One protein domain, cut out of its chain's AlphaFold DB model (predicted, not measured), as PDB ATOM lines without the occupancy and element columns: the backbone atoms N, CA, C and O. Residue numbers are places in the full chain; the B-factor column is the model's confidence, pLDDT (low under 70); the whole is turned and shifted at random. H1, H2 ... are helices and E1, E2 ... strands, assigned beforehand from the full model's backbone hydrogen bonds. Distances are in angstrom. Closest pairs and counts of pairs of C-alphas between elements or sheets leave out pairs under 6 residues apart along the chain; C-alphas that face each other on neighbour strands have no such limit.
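AT A GLANCE: This is residues 8 to 71 of the 72 residues of an uncharacterized protein of Halogranum gelatinilyticum (UniProt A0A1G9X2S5). A twisted sheet of four strands has the helix H1 packed slantwise over one face, and a short helical hairpin, H2 and H3, sits by the end of the sheet where E3 begins and E4 ends, with both of its helices touching H1. The printed part has 64 residues, with three named helices and four named strands in the order H1, E1, E2, E3, E4, H2, H3. The sheet runs E1, E2, E3, E4, all antiparallel, and the class is mixed, helices and strands. The whole is compact, with a radius of gyration of the C-alphas of 10.4 A and spans of 29 by 22 by 17 A.

IN THESE COORDINATES: In the sheet, E3 is the longest strand, residues 38 to 43, 16.4 A from first to last C-alpha. E2 is residues 28 to 32, 13.6 A; E4 is residues 49 to 53, 13.5 A; E1 is residues 22 to 25, 10.3 A. H1, residues 8 to 16, is 12.3 A long and begins with C-alpha 8 at (40.731, 132.561, 49.732). H2 is residues 54 to 59, 8.5 A, and H3 is residues 63 to 69, 9.9 A, ending with C-alpha 69 at (50.554, 130.972, 42.974).

HOW THE PARTS SIT: E1 to E4 form a meander, each strand the antiparallel neighbour of the one before, with E1 and E4 as edge strands. Between E1 and E2, N 23 and O 30 are within hydrogen-bond range at 2.8 A; between E2 and E3, N 31 and O 40 at 2.9 A; between E3 and E4, N 41 and O 50 at 2.7 A. From edge to edge the strands' lines turn by 53 degrees, and E1 and E4 are apart. H1 is on the sheet at a height over the sheet of 7.0 A. It lies over E2, only just not over E1 and E3 as well, with 5 of its 9 C-alphas falling on E2 and 2 on each of the others. It runs slantwise to the strands, at 36 degrees to E2 on the local plane; the closest C-alphas of H1 and E2 are those of Ala 12 and Ala 30, 5.7 A apart. H1 and H2 are on one face of the sheet, an arrangement of two layers. H1 touches H2, the closest C-alphas being those of Tyr 13 and Leu 57 at 5.9 A, about perpendicular at 85 degrees. H1 also touches H3, through the C-alphas of Asp 9 and Val 66 at 6.4 A, about perpendicular at 76 degrees. H2 and H3 form a helical hairpin and touch, with the C-alphas of Asp 56 and Ala 69 closest at 5.3 A; they run opposite ways at a shallow tilt of 33 degrees, only just short of steep. H3 only grazes the sheet, with residues 66 to 69. In H1, H2 and H3 every O i to N i+4 pair is within hydrogen-bond range.

THE WHOLE: The two C-alphas farthest apart are those of Gly 45 and Arg 59, 29.6 A. The printed part has no cut, and its links between named elements are tight. The mean pLDDT of the printed part is 84.6, and residue 71 is under 70.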
ATOM      1  N   PRO A   8      39.375 132.924  49.320       81.56
ATOM      2  CA  PRO A   8      40.731 132.561  49.732       81.56
ATOM      3  C   PRO A   8      41.834 133.254  48.918       81.56
ATOM      4  O   PRO A   8      42.774 133.763  49.520       81.56
ATOM      5  N   ASP A   9      41.697 133.359  47.590       82.38
ATOM      6  CA  ASP A   9      42.691 134.014  46.719       82.38
ATOM      7  C   ASP A   9      42.898 135.477  47.140       82.38
ATOM      8  O   ASP A   9      44.016 135.984  47.252       82.38
ATOM      9  N   ARG A  10      41.788 136.162  47.430       82.94
ATOM     10  CA  ARG A  10      41.813 137.559  47.859       82.94
ATOM     11  C   ARG A  10      42.423 137.725  49.246       82.94
ATOM     12  O   ARG A  10      43.085 138.727  49.479       82.94
ATOM     13  N   LEU A  11      42.180 136.774  50.149       87.56
ATOM     14  CA  LEU A  11      42.732 136.794  51.501       87.56
ATOM     15  C   LEU A  11      44.245 136.567  51.490       87.56
ATOM     16  O   LEU A  11      44.964 137.285  52.177       87.56
ATOM     17  N   ALA A  12      44.715 135.615  50.681       86.25
ATOM     18  CA  ALA A  12      46.139 135.349  50.508       86.25
ATOM     19  C   ALA A  12      46.869 136.582  49.960       86.25
ATOM     20  O   ALA A  12      47.893 136.994  50.497       86.25
ATOM     21  N   TYR A  13      46.294 137.219  48.937       85.38
ATOM     22  CA  TYR A  13      46.844 138.445  48.364       85.38
ATOM     23  C   TYR A  13      46.832 139.623  49.353       85.38
ATOM     24  O   TYR A  13      47.794 140.378  49.429       85.38
ATOM     25  N   ASP A  14      45.759 139.783  50.132       86.81
ATOM     26  CA  ASP A  14      45.642 140.845  51.143       86.81
ATOM     27  C   ASP A  14      46.676 140.688  52.272       86.81
ATOM     28  O   ASP A  14      47.262 141.685  52.703       86.81
ATOM     29  N   LEU A  15      46.940 139.443  52.697       89.00
ATOM     30  CA  LEU A  15      48.014 139.118  53.636       89.00
ATOM     31  C   LEU A  15      49.387 139.433  53.034       89.00
ATOM     32  O   LEU A  15      50.155 140.150  53.663       89.00
ATOM     33  N   ALA A  16      49.669 138.953  51.818       86.56
ATOM     34  CA  ALA A  16      50.954 139.167  51.148       86.56
ATOM     35  C   ALA A  16      51.286 140.659  50.965       86.56
ATOM     36  O   ALA A  16      52.440 141.066  51.050       86.56
ATOM     37  N   GLN A  17      50.264 141.487  50.753       84.56
ATOM     38  CA  GLN A  17      50.403 142.934  50.580       84.56
ATOM     39  C   GLN A  17      50.365 143.720  51.903       84.56
ATOM     40  O   GLN A  17      50.440 144.952  51.880       84.56
ATOM     41  N   SER A  18      50.230 143.039  53.043       84.12
ATOM     42  CA  SER A  18      50.188 143.645  54.373       84.12
ATOM     43  C   SER A  18      51.390 143.257  55.233       84.12
ATOM     44  O   SER A  18      51.953 142.181  55.102       84.12
ATOM     45  N   ASP A  19      51.703 144.094  56.221       81.69
ATOM     46  CA  ASP A  19      52.670 143.814  57.299       81.69
ATOM     47  C   ASP A  19      52.083 142.924  58.426       81.69
ATOM     48  O   ASP A  19      52.505 143.005  59.580       81.69
ATOM     49  N   PHE A  20      51.047 142.128  58.144       84.88
ATOM     50  CA  PHE A  20      50.421 141.260  59.148       84.88
ATOM     51  C   PHE A  20      50.971 139.836  59.059       84.88
ATOM     52  O   PHE A  20      51.107 139.296  57.967       84.88
ATOM     53  N   ASP A  21      51.189 139.196  60.211       83.50
ATOM     54  CA  ASP A  21      51.584 137.780  60.283       83.50
ATOM     55  C   ASP A  21      50.435 136.815  59.904       83.50
ATOM     56  O   ASP A  21      50.661 135.692  59.458       83.50
ATOM     57  N   ALA A  22      49.179 137.231  60.104       87.75
ATOM     58  CA  ALA A  22      47.993 136.463  59.723       87.75
ATOM     59  C   ALA A  22      46.761 137.369  59.587       87.75
ATOM     60  O   ALA A  22      46.593 138.330  60.344       87.75
ATOM     61  N   VAL A  23      45.860 137.028  58.664       88.88
ATOM     62  CA  VAL A  23      44.606 137.749  58.412       88.88
ATOM     63  C   VAL A  23      43.448 136.758  58.357       88.88
ATOM     64  O   VAL A  23      43.498 135.742  57.672       88.88
ATOM     65  N   GLU A  24      42.369 137.068  59.070       90.25
ATOM     66  CA  GLU A  24      41.151 136.259  59.107       90.25
ATOM     67  C   GLU A  24      39.968 137.050  58.548       90.25
ATOM     68  O   GLU A  24      39.702 138.180  58.974       90.25
ATOM     69  N   ARG A  25      39.241 136.469  57.590       84.25
ATOM     70  CA  ARG A  25      38.079 137.108  56.970       84.25
ATOM     71  C   ARG A  25      37.160 136.091  56.305       84.25
ATOM     72  O   ARG A  25      37.617 135.112  55.733       84.25
ATOM     73  N   ASP A  26      35.854 136.352  56.350       79.69
ATOM     74  CA  ASP A  26      34.831 135.553  55.650       79.69
ATOM     75  C   ASP A  26      34.861 134.039  55.971       79.69
ATOM     76  O   ASP A  26      34.463 133.205  55.166       79.69
ATOM     77  N   GLY A  27      35.326 133.667  57.171       84.69
ATOM     78  CA  GLY A  27      35.451 132.262  57.577       84.69
ATOM     79  C   GLY A  27      36.717 131.564  57.072       84.69
ATOM     80  O   GLY A  27      36.840 130.352  57.241       84.69
ATOM     81  N   TYR A  28      37.655 132.314  56.500       89.50
ATOM     82  CA  TYR A  28      38.984 131.857  56.116       89.50
ATOM     83  C   TYR A  28      40.050 132.583  56.933       89.50
ATOM     84  O   TYR A  28      39.859 133.721  57.362       89.50
ATOM     85  N   ARG A  29      41.190 131.929  57.120       90.19
ATOM     86  CA  ARG A  29      42.371 132.470  57.786       90.19
ATOM     87  C   ARG A  29      43.579 132.254  56.892       90.19
ATOM     88  O   ARG A  29      43.915 131.109  56.630       90.19
ATOM     89  N   ALA A  30      44.192 133.336  56.439       90.94
ATOM     90  CA  ALA A  30      45.481 133.334  55.770       90.94
ATOM     91  C   ALA A  30      46.580 133.560  56.812       90.94
ATOM     92  O   ALA A  30      46.474 134.475  57.630       90.94
ATOM     93  N   GLU A  31      47.630 132.756  56.775       92.44
ATOM     94  CA  GLU A  31      48.820 132.917  57.608       92.44
ATOM     95  C   GLU A  31      50.082 132.622  56.802       92.44
ATOM     96  O   GLU A  31      50.042 131.851  55.844       92.44
ATOM     97  N   TRP A  32      51.191 133.257  57.170       90.81
ATOM     98  CA  TRP A  32      52.489 132.943  56.583       90.81
ATOM     99  C   TRP A  32      52.964 131.563  57.050       90.81
ATOM    100  O   TRP A  32      52.812 131.203  58.220       90.81
ATOM    101  N   GLY A  33      53.534 130.791  56.128       87.69
ATOM    102  CA  GLY A  33      54.209 129.537  56.439       87.69
ATOM    103  C   GLY A  33      55.498 129.771  57.232       87.69
ATOM    104  O   GLY A  33      56.008 130.887  57.298       87.69
ATOM    105  N   ASP A  34      56.069 128.704  57.798       83.62
ATOM    106  CA  ASP A  34      57.239 128.761  58.695       83.62
ATOM    107  C   ASP A  34      58.494 129.456  58.118       83.62
ATOM    108  O   ASP A  34      59.411 129.783  58.871       83.62
ATOM    109  N   ASP A  35      58.564 129.640  56.799       83.31
ATOM    110  CA  ASP A  35      59.706 130.225  56.085       83.31
ATOM    111  C   ASP A  35      59.379 131.583  55.433       83.31
ATOM    112  O   ASP A  35      60.191 132.085  54.663       83.31
ATOM    113  N   ASP A  36      58.190 132.159  55.662       83.50
ATOM    114  CA  ASP A  36      57.686 133.361  54.955       83.50
ATOM    115  C   ASP A  36      57.655 133.223  53.411       83.50
ATOM    116  O   ASP A  36      57.367 134.169  52.682       83.50
ATOM    117  N   SER A  37      57.913 132.024  52.889       86.69
ATOM    118  CA  SER A  37      57.930 131.721  51.456       86.69
ATOM    119  C   SER A  37      56.547 131.321  50.924       86.69
ATOM    120  O   SER A  37      56.315 131.321  49.717       86.69
ATOM    121  N   THR A  38      55.603 130.985  51.808       90.25
ATOM    122  CA  THR A  38      54.248 130.557  51.440       90.25
ATOM    123  C   THR A  38      53.190 131.227  52.303       90.25
ATOM    124  O   THR A  38      53.451 131.624  53.436       90.25
ATOM    125  N   VAL A  39      51.975 131.317  51.768       90.00
ATOM    126  CA  VAL A  39      50.775 131.758  52.479       90.00
ATOM    127  C   VAL A  39      49.768 130.612  52.517       90.00
ATOM    128  O   VAL A  39      49.287 130.148  51.483       90.00
ATOM    129  N   ASP A  40      49.422 130.171  53.716       90.38
ATOM    130  CA  ASP A  40      48.461 129.112  53.981       90.38
ATOM    131  C   ASP A  40      47.092 129.719  54.303       90.38
ATOM    132  O   ASP A  40      46.907 130.387  55.318       90.38
ATOM    133  N   VAL A  41      46.098 129.453  53.458       90.50
ATOM    134  CA  VAL A  41      44.700 129.825  53.684       90.50
ATOM    135  C   VAL A  41      43.903 128.619  54.158       90.50
ATOM    136  O   VAL A  41      43.707 127.650  53.427       90.50
ATOM    137  N   LEU A  42      43.403 128.690  55.386       89.25
ATOM    138  CA  LEU A  42      42.595 127.663  56.033       89.25
ATOM    139  C   LEU A  42      41.134 128.096  56.143       89.25
ATOM    140  O   LEU A  42      40.840 129.196  56.611       89.25
ATOM    141  N   ALA A  43      40.205 127.211  55.791       89.25
ATOM    142  CA  ALA A  43      38.789 127.401  56.083       89.25
ATOM    143  C   ALA A  43      38.500 127.077  57.559       89.25
ATOM    144  O   ALA A  43      38.637 125.940  57.993       89.25
ATOM    145  N   LEU A  44      38.025 128.045  58.343       85.69
ATOM    146  CA  LEU A  44      37.718 127.856  59.773       85.69
ATOM    147  C   LEU A  44      36.536 126.907  60.018       85.69
ATOM    148  O   LEU A  44      36.361 126.389  61.120       85.69
ATOM    149  N   GLY A  45      35.698 126.717  58.998       81.56
ATOM    150  CA  GLY A  45      34.531 125.838  59.026       81.56
ATOM    151  C   GLY A  45      34.735 124.481  58.350       81.56
ATOM    152  O   GLY A  45      33.760 123.741  58.227       81.56
ATOM    153  N   GLY A  46      35.945 124.156  57.883       77.44
ATOM    154  CA  GLY A  46      36.209 122.923  57.142       77.44
ATOM    155  C   GLY A  46      37.658 122.453  57.235       77.44
ATOM    156  O   GLY A  46      38.465 123.013  57.963       77.44
ATOM    157  N   ASP A  47      37.978 121.408  56.475       78.50
ATOM    158  CA  ASP A  47      39.328 120.833  56.377       78.50
ATOM    159  C   ASP A  47      40.076 121.314  55.117       78.50
ATOM    160  O   ASP A  47      41.092 120.744  54.721       78.50
ATOM    161  N   GLU A  48      39.554 122.343  54.443       81.94
ATOM    162  CA  GLU A  48      40.174 122.894  53.244       81.94
ATOM    163  C   GLU A  48      41.323 123.831  53.629       81.94
ATOM    164  O   GLU A  48      41.126 124.873  54.258       81.94
ATOM    165  N   ARG A  49      42.535 123.434  53.233       85.12
ATOM    166  CA  ARG A  49      43.741 124.258  53.266       85.12
ATOM    167  C   ARG A  49      44.206 124.486  51.838       85.12
ATOM    168  O   ARG A  49      44.310 123.540  51.057       85.12
ATOM    169  N   ILE A  50      44.516 125.733  51.529       86.88
ATOM    170  CA  ILE A  50      45.042 126.160  50.244       86.88
ATOM    171  C   ILE A  50      46.366 126.856  50.512       86.88
ATOM    172  O   ILE A  50      46.411 127.784  51.307       86.88
ATOM    173  N   VAL A  51      47.429 126.403  49.863       88.44
ATOM    174  CA  VAL A  51      48.757 127.002  49.999       88.44
ATOM    175  C   VAL A  51      49.035 127.829  48.754       88.44
ATOM    176  O   VAL A  51      48.680 127.421  47.647       88.44
ATOM    177  N   TYR A  52      49.646 128.987  48.953       87.81
ATOM    178  CA  TYR A  52      50.050 129.905  47.904       87.81
ATOM    179  C   TYR A  52      51.540 130.214  48.025       87.81
ATOM    180  O   TYR A  52      52.048 130.351  49.136       87.81
ATOM    181  N   ASP A  53      52.224 130.367  46.898       89.12
ATOM    182  CA  ASP A  53      53.583 130.905  46.860       89.12
ATOM    183  C   ASP A  53      53.566 132.413  47.135       89.12
ATOM    184  O   ASP A  53      52.859 133.176  46.468       89.12
ATOM    185  N   ALA A  54      54.325 132.852  48.134       86.38
ATOM    186  CA  ALA A  54      54.357 134.256  48.501       86.38
ATOM    187  C   ALA A  54      55.061 135.131  47.459       86.38
ATOM    188  O   ALA A  54      54.636 136.266  47.231       86.38
ATOM    189  N   GLU A  55      56.121 134.637  46.815       86.31
ATOM    190  CA  GLU A  55      56.846 135.400  45.801       86.31
ATOM    191  C   GLU A  55      55.966 135.654  44.575       86.31
ATOM    192  O   GLU A  55      55.960 136.769  44.038       86.31
ATOM    193  N   ASP A  56      55.201 134.648  44.147       86.31
ATOM    194  CA  ASP A  56      54.215 134.802  43.079       86.31
ATOM    195  C   ASP A  56      53.057 135.714  43.505       86.31
ATOM    196  O   ASP A  56      52.643 136.559  42.713       86.31
ATOM    197  N   LEU A  57      52.567 135.631  44.751       84.06
ATOM    198  CA  LEU A  57      51.531 136.547  45.255       84.06
ATOM    199  C   LEU A  57      51.992 138.010  45.267       84.06
ATOM    200  O   LEU A  57      51.249 138.887  44.828       84.06
ATOM    201  N   LEU A  58      53.216 138.272  45.728       84.62
ATOM    202  CA  LEU A  58      53.817 139.611  45.758       84.62
ATOM    203  C   LEU A  58      54.043 140.179  44.351       84.62
ATOM    204  O   LEU A  58      54.040 141.397  44.158       84.62
ATOM    205  N   ARG A  59      54.262 139.307  43.361       84.75
ATOM    206  CA  ARG A  59      54.410 139.685  41.950       84.75
ATOM    207  C   ARG A  59      53.096 139.710  41.180       84.75
ATOM    208  O   ARG A  59      53.081 140.265  40.088       84.75
ATOM    209  N   ALA A  60      52.026 139.132  41.717       81.88
ATOM    210  CA  ALA A  60      50.757 139.028  41.021       81.88
ATOM    211  C   ALA A  60      50.146 140.416  40.777       81.88
ATOM    212  O   ALA A  60      49.799 141.155  41.703       81.88
ATOM    213  N   GLU A  61      49.949 140.746  39.504       80.56
ATOM    214  CA  GLU A  61      49.269 141.957  39.043       80.56
ATOM    215  C   GLU A  61      47.821 141.655  38.611       80.56
ATOM    216  O   GLU A  61      47.054 142.561  38.277       80.56
ATOM    217  N   SER A  62      47.429 140.376  38.577       78.25
ATOM    218  CA  SER A  62      46.110 139.910  38.133       78.25
ATOM    219  C   SER A  62      45.625 138.654  38.867       78.25
ATOM    220  O   SER A  62      46.419 137.813  39.280       78.25
ATOM    221  N   ASP A  63      44.300 138.449  38.931       73.06
ATOM    222  CA  ASP A  63      43.666 137.255  39.530       73.06
ATOM    223  C   ASP A  63      44.210 135.925  38.976       73.06
ATOM    224  O   ASP A  63      44.309 134.926  39.685       73.06
ATOM    225  N   THR A  64      44.560 135.892  37.687       79.31
ATOM    226  CA  THR A  64      45.144 134.702  37.048       79.31
ATOM    227  C   THR A  64      46.499 134.336  37.652       79.31
ATOM    228  O   THR A  64      46.830 133.154  37.720       79.31
ATOM    229  N   GLU A  65      47.285 135.321  38.077       80.62
ATOM    230  CA  GLU A  65      48.615 135.111  38.657       80.62
ATOM    231  C   GLU A  65      48.500 134.642  40.106       80.62
ATOM    232  O   GLU A  65      49.124 133.649  40.462       80.62
ATOM    233  N   VAL A  66      47.578 135.223  40.883       80.62
ATOM    234  CA  VAL A  66      47.215 134.719  42.223       80.62
ATOM    235  C   VAL A  66      46.795 133.246  42.162       80.62
ATOM    236  O   VAL A  66      47.225 132.421  42.963       80.62
ATOM    237  N   ARG A  67      46.007 132.874  41.148       78.81
ATOM    238  CA  ARG A  67      45.619 131.476  40.920       78.81
ATOM    239  C   ARG A  67      46.768 130.575  40.473       78.81
ATOM    240  O   ARG A  67      46.699 129.374  40.723       78.81
ATOM    241  N   ASN A  68      47.794 131.106  39.806       80.00
ATOM    242  CA  ASN A  68      49.007 130.338  39.509       80.00
ATOM    243  C   ASN A  68      49.837 130.111  40.775       80.00
ATOM    244  O   ASN A  68      50.332 129.003  40.954       80.00
ATOM    245  N   ALA A  69      49.882 131.094  41.681       78.94
ATOM    246  CA  ALA A  69      50.554 130.972  42.974       78.94
ATOM    247  C   ALA A  69      49.989 129.828  43.837       78.94
ATOM    248  O   ALA A  69      50.682 129.314  44.702       78.94
ATOM    249  N   ARG A  70      48.750 129.380  43.587       78.69
ATOM    250  CA  ARG A  70      48.117 128.232  44.264       78.69
ATOM    251  C   ARG A  70      48.749 126.866  43.919       78.69
ATOM    252  O   ARG A  70      48.398 125.861  44.531       78.69
ATOM    253  N   ASN A  71      49.600 126.777  42.895       67.69
ATOM    254  CA  ASN A  71      50.108 125.508  42.355       67.69
ATOM    255  C   ASN A  71      51.539 125.199  42.839       67.69
ATOM    256  O   ASN A  71      52.446 125.062  42.016       67.69
TER     257      ASN A  71